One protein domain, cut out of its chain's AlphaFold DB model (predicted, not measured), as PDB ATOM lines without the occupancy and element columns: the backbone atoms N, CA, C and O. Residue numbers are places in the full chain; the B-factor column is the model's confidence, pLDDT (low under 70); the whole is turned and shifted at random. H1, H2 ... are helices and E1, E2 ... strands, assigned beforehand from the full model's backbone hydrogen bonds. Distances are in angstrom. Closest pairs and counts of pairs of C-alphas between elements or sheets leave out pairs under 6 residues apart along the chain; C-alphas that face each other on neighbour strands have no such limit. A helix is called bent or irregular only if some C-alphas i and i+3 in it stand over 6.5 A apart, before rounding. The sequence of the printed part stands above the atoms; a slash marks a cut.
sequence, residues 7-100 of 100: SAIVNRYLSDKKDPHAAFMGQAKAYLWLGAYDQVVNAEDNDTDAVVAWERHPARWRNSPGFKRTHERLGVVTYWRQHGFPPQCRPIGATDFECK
ATOM      1  N   SER A   7     139.285 178.590 149.523       81.56
ATOM      2  CA  SER A   7     138.554 177.466 150.113       81.56
ATOM      3  C   SER A   7     138.797 176.142 149.391       81.56
ATOM      4  O   SER A   7     139.009 175.147 150.079       81.56
ATOM      5  N   ALA A   8     138.839 176.085 148.052       85.12
ATOM      6  CA  ALA A   8     139.164 174.818 147.392       85.12
ATOM      7  C   ALA A   8     140.629 174.423 147.603       85.12
ATOM      8  O   ALA A   8     140.911 173.237 147.765       85.12
ATOM      9  N   ILE A   9     141.554 175.391 147.659       83.38
ATOM     10  CA  ILE A   9     142.966 175.123 147.976       83.38
ATOM     11  C   ILE A   9     143.091 174.508 149.375       83.38
ATOM     12  O   ILE A   9     143.703 173.451 149.521       83.38
ATOM     13  N   VAL A  10     142.478 175.135 150.385       83.94
ATOM     14  CA  VAL A  10     142.507 174.657 151.776       83.94
ATOM     15  C   VAL A  10     141.836 173.293 151.898       83.94
ATOM     16  O   VAL A  10     142.434 172.372 152.448       83.94
ATOM     17  N   ASN A  11     140.642 173.117 151.325       82.56
ATOM     18  CA  ASN A  11     139.927 171.841 151.380       82.56
ATOM     19  C   ASN A  11     140.713 170.717 150.704       82.56
ATOM     20  O   ASN A  11     140.810 169.621 151.250       82.56
ATOM     21  N   ARG A  12     141.316 170.985 149.539       82.88
ATOM     22  CA  ARG A  12     142.168 170.013 148.850       82.88
ATOM     23  C   ARG A  12     143.362 169.625 149.715       82.88
ATOM     24  O   ARG A  12     143.601 168.433 149.881       82.88
ATOM     25  N   TYR A  13     144.075 170.607 150.267       78.31
ATOM     26  CA  TYR A  13     145.253 170.368 151.100       78.31
ATOM     27  C   TYR A  13     144.916 169.545 152.351       78.31
ATOM     28  O   TYR A  13     145.543 168.525 152.604       78.31
ATOM     29  N   LEU A  14     143.867 169.924 153.085       76.75
ATOM     30  CA  LEU A  14     143.475 169.237 154.320       76.75
ATOM     31  C   LEU A  14     142.822 167.869 154.083       76.75
ATOM     32  O   LEU A  14     142.823 167.022 154.973       76.75
ATOM     33  N   SER A  15     142.273 167.628 152.890       75.69
ATOM     34  CA  SER A  15     141.741 166.313 152.513       75.69
ATOM     35  C   SER A  15     142.829 165.276 152.213       75.69
ATOM     36  O   SER A  15     142.529 164.078 152.168       75.69
ATOM     37  N   ASP A  16     144.083 165.707 152.021       75.62
ATOM     38  CA  ASP A  16     145.198 164.799 151.779       75.62
ATOM     39  C   ASP A  16     145.639 164.119 153.081       75.62
ATOM     40  O   ASP A  16     146.556 164.543 153.781       75.62
ATOM     41  N   LYS A  17     144.980 162.997 153.390       65.88
ATOM     42  CA  LYS A  17     145.258 162.170 154.575       65.88
ATOM     43  C   LYS A  17     146.668 161.565 154.600       65.88
ATOM     44  O   LYS A  17     147.009 160.904 155.580       65.88
ATOM     45  N   LYS A  18     147.454 161.705 153.526       71.06
ATOM     46  CA  LYS A  18     148.828 161.195 153.448       71.06
ATOM     47  C   LYS A  18     149.863 162.221 153.899       71.06
ATOM     48  O   LYS A  18     150.992 161.815 154.159       71.06
ATOM     49  N   ASP A  19     149.500 163.501 154.001       68.62
ATOM     50  CA  ASP A  19     150.400 164.544 154.489       68.62
ATOM     51  C   ASP A  19     150.254 164.708 156.017       68.62
ATOM     52  O   ASP A  19     149.246 165.241 156.493       68.62
ATOM     53  N   PRO A  20     151.245 164.284 156.823       66.38
ATOM     54  CA  PRO A  20     151.200 164.464 158.273       66.38
ATOM     55  C   PRO A  20     151.226 165.944 158.697       66.38
ATOM     56  O   PRO A  20     150.844 166.257 159.823       66.38
ATOM     57  N   HIS A  21     151.638 166.866 157.820       66.88
ATOM     58  CA  HIS A  21     151.626 168.305 158.090       66.88
ATOM     59  C   HIS A  21     150.238 168.931 157.910       66.88
ATOM     60  O   HIS A  21     149.933 169.922 158.579       66.88
ATOM     61  N   ALA A  22     149.368 168.332 157.089       63.91
ATOM     62  CA  ALA A  22     148.003 168.815 156.883       63.91
ATOM     63  C   ALA A  22     147.174 168.748 158.179       63.91
ATOM     64  O   ALA A  22     146.415 169.669 158.481       63.91
ATOM     65  N   ALA A  23     147.399 167.715 158.997       61.34
ATOM     66  CA  ALA A  23     146.775 167.572 160.311       61.34
ATOM     67  C   ALA A  23     147.237 168.633 161.331       61.34
ATOM     68  O   ALA A  23     146.491 168.951 162.254       61.34
ATOM     69  N   PHE A  24     148.449 169.180 161.177       62.31
ATOM     70  CA  PHE A  24     149.005 170.192 162.085       62.31
ATOM     71  C   PHE A  24     148.644 171.628 161.681       62.31
ATOM     72  O   PHE A  24     148.601 172.515 162.531       62.31
ATOM     73  N   MET A  25     148.417 171.883 160.389       72.19
ATOM     74  CA  MET A  25     148.129 173.233 159.908       72.19
ATOM     75  C   MET A  25     146.707 173.670 160.271       72.19
ATOM     76  O   MET A  25     146.544 174.735 160.851       72.19
ATOM     77  N   GLY A  26     145.694 172.862 159.954       77.81
ATOM     78  CA  GLY A  26     144.303 173.274 160.122       77.81
ATOM     79  C   GLY A  26     143.818 174.330 159.101       77.81
ATOM     80  O   GLY A  26     144.604 175.014 158.441       77.81
ATOM     81  N   GLN A  27     142.498 174.448 158.941       82.31
ATOM     82  CA  GLN A  27     141.779 175.431 158.131       82.31
ATOM     83  C   GLN A  27     142.119 176.870 158.514       82.31
ATOM     84  O   GLN A  27     142.467 177.653 157.626       82.31
ATOM     85  N   ALA A  28     142.035 177.240 159.799       83.00
ATOM     86  CA  ALA A  28     142.235 178.628 160.215       83.00
ATOM     87  C   ALA A  28     143.631 179.139 159.824       83.00
ATOM     88  O   ALA A  28     143.753 180.177 159.163       83.00
ATOM     89  N   LYS A  29     144.685 178.377 160.142       81.88
ATOM     90  CA  LYS A  29     146.065 178.724 159.777       81.88
ATOM     91  C   LYS A  29     146.261 178.742 158.265       81.88
ATOM     92  O   LYS A  29     146.851 179.688 157.750       81.88
ATOM     93  N   ALA A  30     145.716 177.777 157.526       83.62
ATOM     94  CA  ALA A  30     145.827 177.776 156.070       83.62
ATOM     95  C   ALA A  30     145.193 179.036 155.441       83.62
ATOM     96  O   ALA A  30     145.801 179.686 154.583       83.62
ATOM     97  N   TYR A  31     144.018 179.462 155.920       86.56
ATOM     98  CA  TYR A  31     143.389 180.710 155.483       86.56
ATOM     99  C   TYR A  31     144.207 181.954 155.846       86.56
ATOM    100  O   TYR A  31     144.321 182.866 155.020       86.56
ATOM    101  N   LEU A  32     144.815 181.994 157.037       84.06
ATOM    102  CA  LEU A  32     145.711 183.084 157.438       84.06
ATOM    103  C   LEU A  32     146.894 183.210 156.471       84.06
ATOM    104  O   LEU A  32     147.173 184.310 155.986       84.06
ATOM    105  N   TRP A  33     147.541 182.093 156.135       80.75
ATOM    106  CA  TRP A  33     148.711 182.056 155.252       80.75
ATOM    107  C   TRP A  33     148.372 182.454 153.809       80.75
ATOM    108  O   TRP A  33     149.164 183.128 153.152       80.75
ATOM    109  N   LEU A  34     147.165 182.129 153.339       85.31
ATOM    110  CA  LEU A  34     146.655 182.551 152.029       85.31
ATOM    111  C   LEU A  34     146.106 183.990 152.011       85.31
ATOM    112  O   LEU A  34     145.716 184.497 150.957       85.31
ATOM    113  N   GLY A  35     146.047 184.665 153.164       84.75
ATOM    114  CA  GLY A  35     145.462 186.000 153.289       84.75
ATOM    115  C   GLY A  35     143.936 186.030 153.133       84.75
ATOM    116  O   GLY A  35     143.365 187.094 152.888       84.75
ATOM    117  N   ALA A  36     143.270 184.882 153.268       87.56
ATOM    118  CA  ALA A  36     141.823 184.713 153.173       87.56
ATOM    119  C   ALA A  36     141.144 184.961 154.533       87.56
ATOM    120  O   ALA A  36     140.427 184.116 155.063       87.56
ATOM    121  N   TYR A  37     141.378 186.139 155.110       87.06
ATOM    122  CA  TYR A  37     140.987 186.481 156.485       87.06
ATOM    123  C   TYR A  37     139.493 186.350 156.771       87.06
ATOM    124  O   TYR A  37     139.103 186.002 157.882       87.06
ATOM    125  N   ASP A  38     138.649 186.580 155.770       87.31
ATOM    126  CA  ASP A  38     137.206 186.452 155.945       87.31
ATOM    127  C   ASP A  38     136.750 185.002 156.126       87.31
ATOM    128  O   ASP A  38     135.685 184.789 156.694       87.31
ATOM    129  N   GLN A  39     137.545 184.021 155.687       86.25
ATOM    130  CA  GLN A  39     137.240 182.597 155.838       86.25
ATOM    131  C   GLN A  39     137.649 182.047 157.207       86.25
ATOM    132  O   GLN A  39     137.070 181.070 157.664       86.25
ATOM    133  N   VAL A  40     138.584 182.708 157.900       86.06
ATOM    134  CA  VAL A  40     139.058 182.291 159.232       86.06
ATOM    135  C   VAL A  40     137.901 182.207 160.228       86.06
ATOM    136  O   VAL A  40     137.828 181.259 161.000       86.06
ATOM    137  N   VAL A  41     136.942 183.140 160.158       84.62
ATOM    138  CA  VAL A  41     135.770 183.135 161.048       84.62
ATOM    139  C   VAL A  41     134.911 181.889 160.883       84.62
ATOM    140  O   VAL A  41     134.137 181.618 161.785       84.62
ATOM    141  N   ASN A  42     135.007 181.162 159.765       83.75
ATOM    142  CA  ASN A  42     134.211 179.973 159.453       83.75
ATOM    143  C   ASN A  42     135.002 178.667 159.574       83.75
ATOM    144  O   ASN A  42     134.412 177.612 159.365       83.75
ATOM    145  N   ALA A  43     136.298 178.725 159.902       81.56
ATOM    146  CA  ALA A  43     137.097 177.528 160.119       81.56
ATOM    147  C   ALA A  43     136.478 176.662 161.231       81.56
ATOM    148  O   ALA A  43     135.956 177.174 162.227       81.56
ATOM    149  N   GLU A  44     136.482 175.351 161.017       77.25
ATOM    150  CA  GLU A  44     135.885 174.367 161.924       77.25
ATOM    151  C   GLU A  44     136.870 173.883 162.993       77.25
ATOM    152  O   GLU A  44     136.467 173.223 163.951       77.25
ATOM    153  N   ASP A  45     138.154 174.203 162.845       74.69
ATOM    154  CA  ASP A  45     139.179 173.801 163.792       74.69
ATOM    155  C   ASP A  45     139.389 174.794 164.935       74.69
ATOM    156  O   ASP A  45     139.133 175.994 164.854       74.69
ATOM    157  N   ASN A  46     139.884 174.248 166.044       58.41
ATOM    158  CA  ASN A  46     140.153 174.978 167.276       58.41
ATOM    159  C   ASN A  46     141.594 175.515 167.315       58.41
ATOM    160  O   ASN A  46     142.208 175.482 168.382       58.41
ATOM    161  N   ASP A  47     142.169 175.976 166.194       68.25
ATOM    162  CA  ASP A  47     143.479 176.652 166.225       68.25
ATOM    163  C   ASP A  47     143.327 178.057 166.830       68.25
ATOM    164  O   ASP A  47     143.360 179.091 166.160       68.25
ATOM    165  N   THR A  48     143.093 178.082 168.141       64.75
ATOM    166  CA  THR A  48     142.884 179.298 168.917       64.75
ATOM    167  C   THR A  48     144.158 180.119 169.016       64.75
ATOM    168  O   THR A  48     144.063 181.337 169.119       64.75
ATOM    169  N   ASP A  49     145.335 179.494 168.941       64.06
ATOM    170  CA  ASP A  49     146.603 180.217 168.972       64.06
ATOM    171  C   ASP A  49     146.769 181.058 167.709       64.06
ATOM    172  O   ASP A  49     146.929 182.263 167.818       64.06
ATOM    173  N   ALA A  50     146.617 180.517 166.500       62.97
ATOM    174  CA  ALA A  50     146.774 181.347 165.297       62.97
ATOM    175  C   ALA A  50     145.711 182.467 165.185       62.97
ATOM    176  O   ALA A  50     145.927 183.511 164.564       62.97
ATOM    177  N   VAL A  51     144.541 182.252 165.793       63.31
ATOM    178  CA  VAL A  51     143.381 183.142 165.696       63.31
ATOM    179  C   VAL A  51     143.365 184.235 166.772       63.31
ATOM    180  O   VAL A  51     143.023 185.380 166.464       63.31
ATOM    181  N   VAL A  52     143.728 183.893 168.011       69.06
ATOM    182  CA  VAL A  52     143.716 184.779 169.193       69.06
ATOM    183  C   VAL A  52     145.118 185.287 169.518       69.06
ATOM    184  O   VAL A  52     145.277 186.396 170.039       69.06
ATOM    185  N   ALA A  53     146.155 184.505 169.218       60.94
ATOM    186  CA  ALA A  53     147.514 184.930 169.457       60.94
ATOM    187  C   ALA A  53     147.894 185.944 168.392       60.94
ATOM    188  O   ALA A  53     147.869 185.706 167.190       60.94
ATOM    189  N   TRP A  54     148.249 187.105 168.907       62.72
ATOM    190  CA  TRP A  54     149.299 188.045 168.543       62.72
ATOM    191  C   TRP A  54     150.509 187.517 167.736       62.72
ATOM    192  O   TRP A  54     151.602 188.075 167.863       62.72
ATOM    193  N   GLU A  55     150.365 186.488 166.898       59.47
ATOM    194  CA  GLU A  55     151.343 186.083 165.912       59.47
ATOM    195  C   GLU A  55     151.716 187.314 165.091       59.47
ATOM    196  O   GLU A  55     150.891 188.079 164.575       59.47
ATOM    197  N   ARG A  56     153.027 187.546 165.018       57.25
ATOM    198  CA  ARG A  56     153.592 188.705 164.327       57.25
ATOM    199  C   ARG A  56     153.255 188.669 162.833       57.25
ATOM    200  O   ARG A  56     153.226 189.712 162.178       57.25
ATOM    201  N   HIS A  57     152.962 187.474 162.325       59.88
ATOM    202  CA  HIS A  57     152.624 187.210 160.945       59.88
ATOM    203  C   HIS A  57     151.345 186.375 160.848       59.88
ATOM    204  O   HIS A  57     151.204 185.425 161.600       59.88
ATOM    205  N   PRO A  58     150.453 186.697 159.900       68.81
ATOM    206  CA  PRO A  58     150.562 187.805 158.955       68.81
ATOM    207  C   PRO A  58     150.085 189.132 159.576       68.81
ATOM    208  O   PRO A  58     148.953 189.245 160.031       68.81
ATOM    209  N   ALA A  59     150.910 190.186 159.517       69.69
ATOM    210  CA  ALA A  59     150.622 191.490 160.139       69.69
ATOM    211  C   ALA A  59     149.289 192.132 159.698       69.69
ATOM    212  O   ALA A  59     148.706 192.935 160.424       69.69
ATOM    213  N   ARG A  60     148.783 191.767 158.513       80.44
ATOM    214  CA  ARG A  60     147.496 192.248 157.991       80.44
ATOM    215  C   ARG A  60     146.281 191.603 158.663       80.44
ATOM    216  O   ARG A  60     145.208 192.189 158.574       80.44
ATOM    217  N   TRP A  61     146.435 190.454 159.329       84.25
ATOM    218  CA  TRP A  61     145.347 189.772 160.033       84.25
ATOM    219  C   TRP A  61     144.736 190.673 161.103       84.25
ATOM    220  O   TRP A  61     143.551 190.974 161.013       84.25
ATOM    221  N   ARG A  62     145.554 191.210 162.020       80.00
ATOM    222  CA  ARG A  62     145.114 192.077 163.136       80.00
ATOM    223  C   ARG A  62     144.342 193.328 162.705       80.00
ATOM    224  O   ARG A  62     143.538 193.845 163.469       80.00
ATOM    225  N   ASN A  63     144.560 193.780 161.471       78.88
ATOM    226  CA  ASN A  63     143.900 194.951 160.888       78.88
ATOM    227  C   ASN A  63     142.772 194.582 159.907       78.88
ATOM    228  O   ASN A  63     142.243 195.450 159.217       78.88
ATOM    229  N   SER A  64     142.426 193.298 159.790       84.81
ATOM    230  CA  SER A  64     141.392 192.823 158.873       84.81
ATOM    231  C   SER A  64     140.005 192.803 159.531       84.81
ATOM    232  O   SER A  64     139.892 192.565 160.735       84.81
ATOM    233  N   PRO A  65     138.919 192.958 158.754       88.12
ATOM    234  CA  PRO A  65     137.562 192.727 159.254       88.12
ATOM    235  C   PRO A  65     137.352 191.310 159.817       88.12
ATOM    236  O   PRO A  65     136.605 191.135 160.779       88.12
ATOM    237  N   GLY A  66     138.035 190.306 159.251       87.06
ATOM    238  CA  GLY A  66     137.999 188.923 159.731       87.06
ATOM    239  C   GLY A  66     138.471 188.775 161.179       87.06
ATOM    240  O   GLY A  66     137.872 188.009 161.931       87.06
ATOM    241  N   PHE A  67     139.460 189.564 161.608       86.88
ATOM    242  CA  PHE A  67     139.953 189.550 162.989       86.88
ATOM    243  C   PHE A  67     138.873 189.953 163.986       86.88
ATOM    244  O   PHE A  67     138.632 189.221 164.948       86.88
ATOM    245  N   LYS A  68     138.176 191.066 163.718       87.12
ATOM    246  CA  LYS A  68     137.067 191.539 164.558       87.12
ATOM    247  C   LYS A  68     135.975 190.482 164.674       87.12
ATOM    248  O   LYS A  68     135.662 190.053 165.780       87.12
ATOM    249  N   ARG A  69     135.491 189.979 163.532       88.62
ATOM    250  CA  ARG A  69     134.426 188.963 163.503       88.62
ATOM    251  C   ARG A  69     134.825 187.670 164.205       88.62
ATOM    252  O   ARG A  69     133.989 187.031 164.834       88.62
ATOM    253  N   THR A  70     136.095 187.283 164.123       87.50
ATOM    254  CA  THR A  70     136.562 186.066 164.790       87.50
ATOM    255  C   THR A  70     136.640 186.247 166.305       87.50
ATOM    256  O   THR A  70     136.182 185.381 167.042       87.50
ATOM    257  N   HIS A  71     137.109 187.401 166.791       86.25
ATOM    258  CA  HIS A  71     137.118 187.710 168.227       86.25
ATOM    259  C   HIS A  71     135.708 187.878 168.807       86.25
ATOM    260  O   HIS A  71     135.474 187.530 169.965       86.25
ATOM    261  N   GLU A  72     134.764 188.386 168.013       88.06
ATOM    262  CA  GLU A  72     133.340 188.411 168.359       88.06
ATOM    263  C   GLU A  72     132.766 186.991 168.448       88.06
ATOM    264  O   GLU A  72     132.194 186.640 169.479       88.06
ATOM    265  N   ARG A  73     132.983 186.148 167.421       86.62
ATOM    266  CA  ARG A  73     132.518 184.746 167.391       86.62
ATOM    267  C   ARG A  73     133.058 183.937 168.572       86.62
ATOM    268  O   ARG A  73     132.323 183.139 169.145       86.62
ATOM    269  N   LEU A  74     134.322 184.140 168.939       85.12
ATOM    270  CA  LEU A  74     134.966 183.447 170.059       85.12
ATOM    271  C   LEU A  74     134.604 184.035 171.437       85.12
ATOM    272  O   LEU A  74     135.055 183.516 172.454       85.12
ATOM    273  N   GLY A  75     133.828 185.124 171.504       87.69
ATOM    274  CA  GLY A  75     133.454 185.776 172.765       87.69
ATOM    275  C   GLY A  75     134.591 186.542 173.453       87.69
ATOM    276  O   GLY A  75     134.419 187.043 174.566       87.69
ATOM    277  N   VAL A  76     135.742 186.694 172.793       87.88
ATOM    278  CA  VAL A  76     136.923 187.379 173.336       87.88
ATOM    279  C   VAL A  76     136.633 188.862 173.584       87.88
ATOM    280  O   VAL A  76     137.042 189.413 174.604       87.88
ATOM    281  N   VAL A  77     135.857 189.503 172.702       88.50
ATOM    282  CA  VAL A  77     135.450 190.910 172.879       88.50
ATOM    283  C   VAL A  77     134.603 191.091 174.141       88.50
ATOM    284  O   VAL A  77     134.788 192.064 174.871       88.50
ATOM    285  N   THR A  78     133.706 190.146 174.434       90.81
ATOM    286  CA  THR A  78     132.896 190.155 175.662       90.81
ATOM    287  C   THR A  78     133.787 190.087 176.897       90.81
ATOM    288  O   THR A  78     133.623 190.890 177.815       90.81
ATOM    289  N   TYR A  79     134.777 189.192 176.884       90.12
ATOM    290  CA  TYR A  79     135.758 189.067 177.956       90.12
ATOM    291  C   TYR A  79     136.567 190.363 178.144       90.12
ATOM    292  O   TYR A  79     136.652 190.883 179.257       90.12
ATOM    293  N   TRP A  80     137.085 190.961 177.067       91.19
ATOM    294  CA  TRP A  80     137.824 192.228 177.139       91.19
ATOM    295  C   TRP A  80     136.985 193.396 177.660       91.19
ATOM    296  O   TRP A  80     137.501 194.256 178.367       91.19
ATOM    297  N   ARG A  81     135.682 193.443 177.364       90.12
ATOM    298  CA  ARG A  81     134.804 194.487 177.916       90.12
ATOM    299  C   ARG A  81     134.603 194.355 179.424       90.12
ATOM    300  O   ARG A  81     134.438 195.373 180.087       90.12
ATOM    301  N   GLN A  82     134.621 193.136 179.956       92.56
ATOM    302  CA  GLN A  82     134.445 192.881 181.389       92.56
ATOM    303  C   GLN A  82     135.750 193.041 182.176       92.56
ATOM    304  O   GLN A  82     135.733 193.552 183.294       92.56
ATOM    305  N   HIS A  83     136.877 192.627 181.593       93.38
ATOM    306  CA  HIS A  83     138.160 192.521 182.295       93.38
ATOM    307  C   HIS A  83     139.209 193.552 181.859       93.38
ATOM    308  O   HIS A  83     140.248 193.676 182.501       93.38
ATOM    309  N   GLY A  84     138.938 194.309 180.796       90.50
ATOM    310  CA  GLY A  84     139.865 195.264 180.200       90.50
ATOM    311  C   GLY A  84     140.437 194.775 178.871       90.50
ATOM    312  O   GLY A  84     140.674 193.584 178.654       90.50
ATOM    313  N   PHE A  85     140.656 195.726 177.963       89.56
ATOM    314  CA  PHE A  85     141.276 195.454 176.673       89.56
ATOM    315  C   PHE A  85     142.794 195.277 176.823       89.56
ATOM    316  O   PHE A  85     143.411 195.916 177.679       89.56
ATOM    317  N   PRO A  86     143.416 194.438 175.978       86.69
ATOM    318  CA  PRO A  86     144.870 194.325 175.922       86.69
ATOM    319  C   PRO A  86     145.499 195.661 175.477       86.69
ATOM    320  O   PRO A  86     144.850 196.402 174.745       86.69
ATOM    321  N   PRO A  87     146.775 195.959 175.803       85.88
ATOM    322  CA  PRO A  87     147.409 197.255 175.499       85.88
ATOM    323  C   PRO A  87     147.390 197.666 174.020       85.88
ATOM    324  O   PRO A  87     147.469 198.846 173.691       85.88
ATOM    325  N   GLN A  88     147.303 196.676 173.133       80.50
ATOM    326  CA  GLN A  88     147.276 196.859 171.687       80.50
ATOM    327  C   GLN A  88     145.889 197.285 171.185       80.50
ATOM    328  O   GLN A  88     145.785 197.788 170.075       80.50
ATOM    329  N   CYS A  89     144.818 197.059 171.956       86.25
ATOM    330  CA  CYS A  89     143.443 197.312 171.534       86.25
ATOM    331  C   CYS A  89     142.706 198.240 172.500       86.25
ATOM    332  O   CYS A  89     143.002 198.320 173.688       86.25
ATOM    333  N   ARG A  90     141.694 198.937 171.988       88.88
ATOM    334  CA  ARG A  90     140.804 199.784 172.785       88.88
ATOM    335  C   ARG A  90     139.368 199.716 172.269       88.88
ATOM    336  O   ARG A  90     139.168 199.547 171.064       88.88
ATOM    337  N   PRO A  91     138.366 199.873 173.147       90.88
ATOM    338  CA  PRO A  91     136.976 199.905 172.720       90.88
ATOM    339  C   PRO A  91     136.686 201.167 171.898       90.88
ATOM    340  O   PRO A  91     137.175 202.254 172.205       90.88
ATOM    341  N   ILE A  92     135.830 201.018 170.890       89.38
ATOM    342  CA  ILE A  92     135.182 202.111 170.166       89.38
ATOM    343  C   ILE A  92     133.685 201.996 170.442       89.38
ATOM    344  O   ILE A  92     132.980 201.159 169.877       89.38
ATOM    345  N   GLY A  93     133.191 202.836 171.349       85.75
ATOM    346  CA  GLY A  93     131.792 202.795 171.764       85.75
ATOM    347  C   GLY A  93     131.378 201.448 172.375       85.75
ATOM    348  O   GLY A  93     132.179 200.718 172.971       85.75
ATOM    349  N   ALA A  94     130.087 201.133 172.249       81.69
ATOM    350  CA  ALA A  94     129.474 199.988 172.921       81.69
ATOM    351  C   ALA A  94     129.711 198.645 172.215       81.69
ATOM    352  O   ALA A  94     129.721 197.614 172.881       81.69
ATOM    353  N   THR A  95     129.910 198.645 170.895       80.62
ATOM    354  CA  THR A  95     129.924 197.412 170.090       80.62
ATOM    355  C   THR A  95     131.241 197.160 169.370       80.62
ATOM    356  O   THR A  95     131.573 196.003 169.158       80.62
ATOM    357  N   ASP A  96     132.045 198.187 169.091       85.25
ATOM    358  CA  ASP A  96     133.260 198.046 168.281       85.25
ATOM    359  C   ASP A  96     134.551 198.209 169.109       85.25
ATOM    360  O   ASP A  96     134.530 198.589 170.288       85.25
ATOM    361  N   PHE A  97     135.689 197.880 168.502       88.75
ATOM    362  CA  PHE A  97     137.035 198.071 169.029       88.75
ATOM    363  C   PHE A  97     138.042 198.305 167.894       88.75
ATOM    364  O   PHE A  97     137.824 197.916 166.746       88.75
ATOM    365  N   GLU A  98     139.171 198.929 168.205       85.88
ATOM    366  CA  GLU A  98     140.318 199.013 167.296       85.88
ATOM    367  C   GLU A  98     141.581 198.493 167.969       85.88
ATOM    368  O   GLU A  98     141.714 198.574 169.190       85.88
ATOM    369  N   CYS A  99     142.510 197.993 167.157       81.50
ATOM    370  CA  CYS A  99     143.836 197.568 167.583       81.50
ATOM    371  C   CYS A  99     144.907 198.320 166.784       81.50
ATOM    372  O   CYS A  99     144.672 198.665 165.625       81.50
ATOM    373  N   LYS A 100     146.051 198.599 167.410       73.69
ATOM    374  CA  LYS A 100     147.209 199.288 166.824       73.69
ATOM    375  C   LYS A 100     148.458 198.410 166.843       73.69
ATOM    376  O   LYS A 100     148.536 197.483 167.681       73.69
TER     377      LYS A 100
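This is residues 7 to 100 of the 100 residues of an uncharacterized protein of Chthoniobacterales bacterium (UniProt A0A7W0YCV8). A row of short helices leads along a rod, from a helical hairpin of H1 and H2 at one end, through H3, H4 and H5 in the middle, to H6 and a small two-stranded hairpin, E1 and E2, at the other end. The printed part has 94 residues, with six named helices followed by two named strands, in the order H1 H2 H3 H4 H5 H6 E1 E2. The sheet is E1 - E2, antiparallel, and the class is mostly helix. The whole is only just compact, close to loose, with a radius of gyration of the C-alphas of 14.4 A and spans of 47 by 21 by 19 A.

E1, residues 89 to 92, and E2, residues 96 to 99, form an antiparallel hairpin at 151 degrees, with N 90 and O 98 at 2.8 A and N 98 and O 90 at 2.9 A, within hydrogen-bond range. The closest C-alphas of E1 and H6, residues 76 to 83, are those of Pro 91 and Arg 81, 7.8 A apart. H6 is close to but not clearly touching H5, residues 65 to 73, with the C-alphas of Val 77 and His 71 5.9 A apart, at a steep tilt of 65 degrees, the same way. H5 touches H3, residues 37 to 40, closest at the C-alphas of Gly 66 and Asp 38, 4.6 A. H5 and H4, residues 48 to 52, only just touch, with 3 pairs of C-alphas within 8 A, the closest those of His 71 and Val 52, 7.3 A. H2, residues 22 to 33, touches H3 with residues 27 to 32 alone, closest at the C-alphas of Ala 28 and Val 40, 4.9 A. It touches H4 with residues 28 to 29 alone, closest at the C-alphas of Lys 29 and Ala 50, 6.2 A. H1, residues 7 to 15, and H2 touch as a helical hairpin, at a shallow tilt of 14 degrees, opposite ways, with the C-alphas of Leu 14 and Ala 22 5.2 A apart. H1 and H5 are apart. In H1, H4, H5 and H6 every O i to N i+4 pair is within hydrogen-bond range, in H2 4 of 8, and H3 is too short for such a pair.

H1 begins at C-alpha 7, (138.554, 177.466, 150.113), and is 11.8 A long. H2 is 13.4 A long and irregular: C-alphas 24 and 27 are 9.8 A apart. H5 is 12.5 A long and begins at C-alpha 65, (137.562, 192.727, 159.254). H6 is 10.4 A long, E1 9.7 A and E2 10.6 A; E2 ends at C-alpha 99, (143.836, 197.568, 167.583).

The C-alphas of Lys 18 and Gly 93, the two farthest apart, are 48.5 A apart. The printed part has no cut. The link from H4 to H5 is long, with 12 residues, 53 to 64. The mean pLDDT of the printed part is 79.8; residue 17, residues 19 to 24 and residues 46 to 59 are under 70.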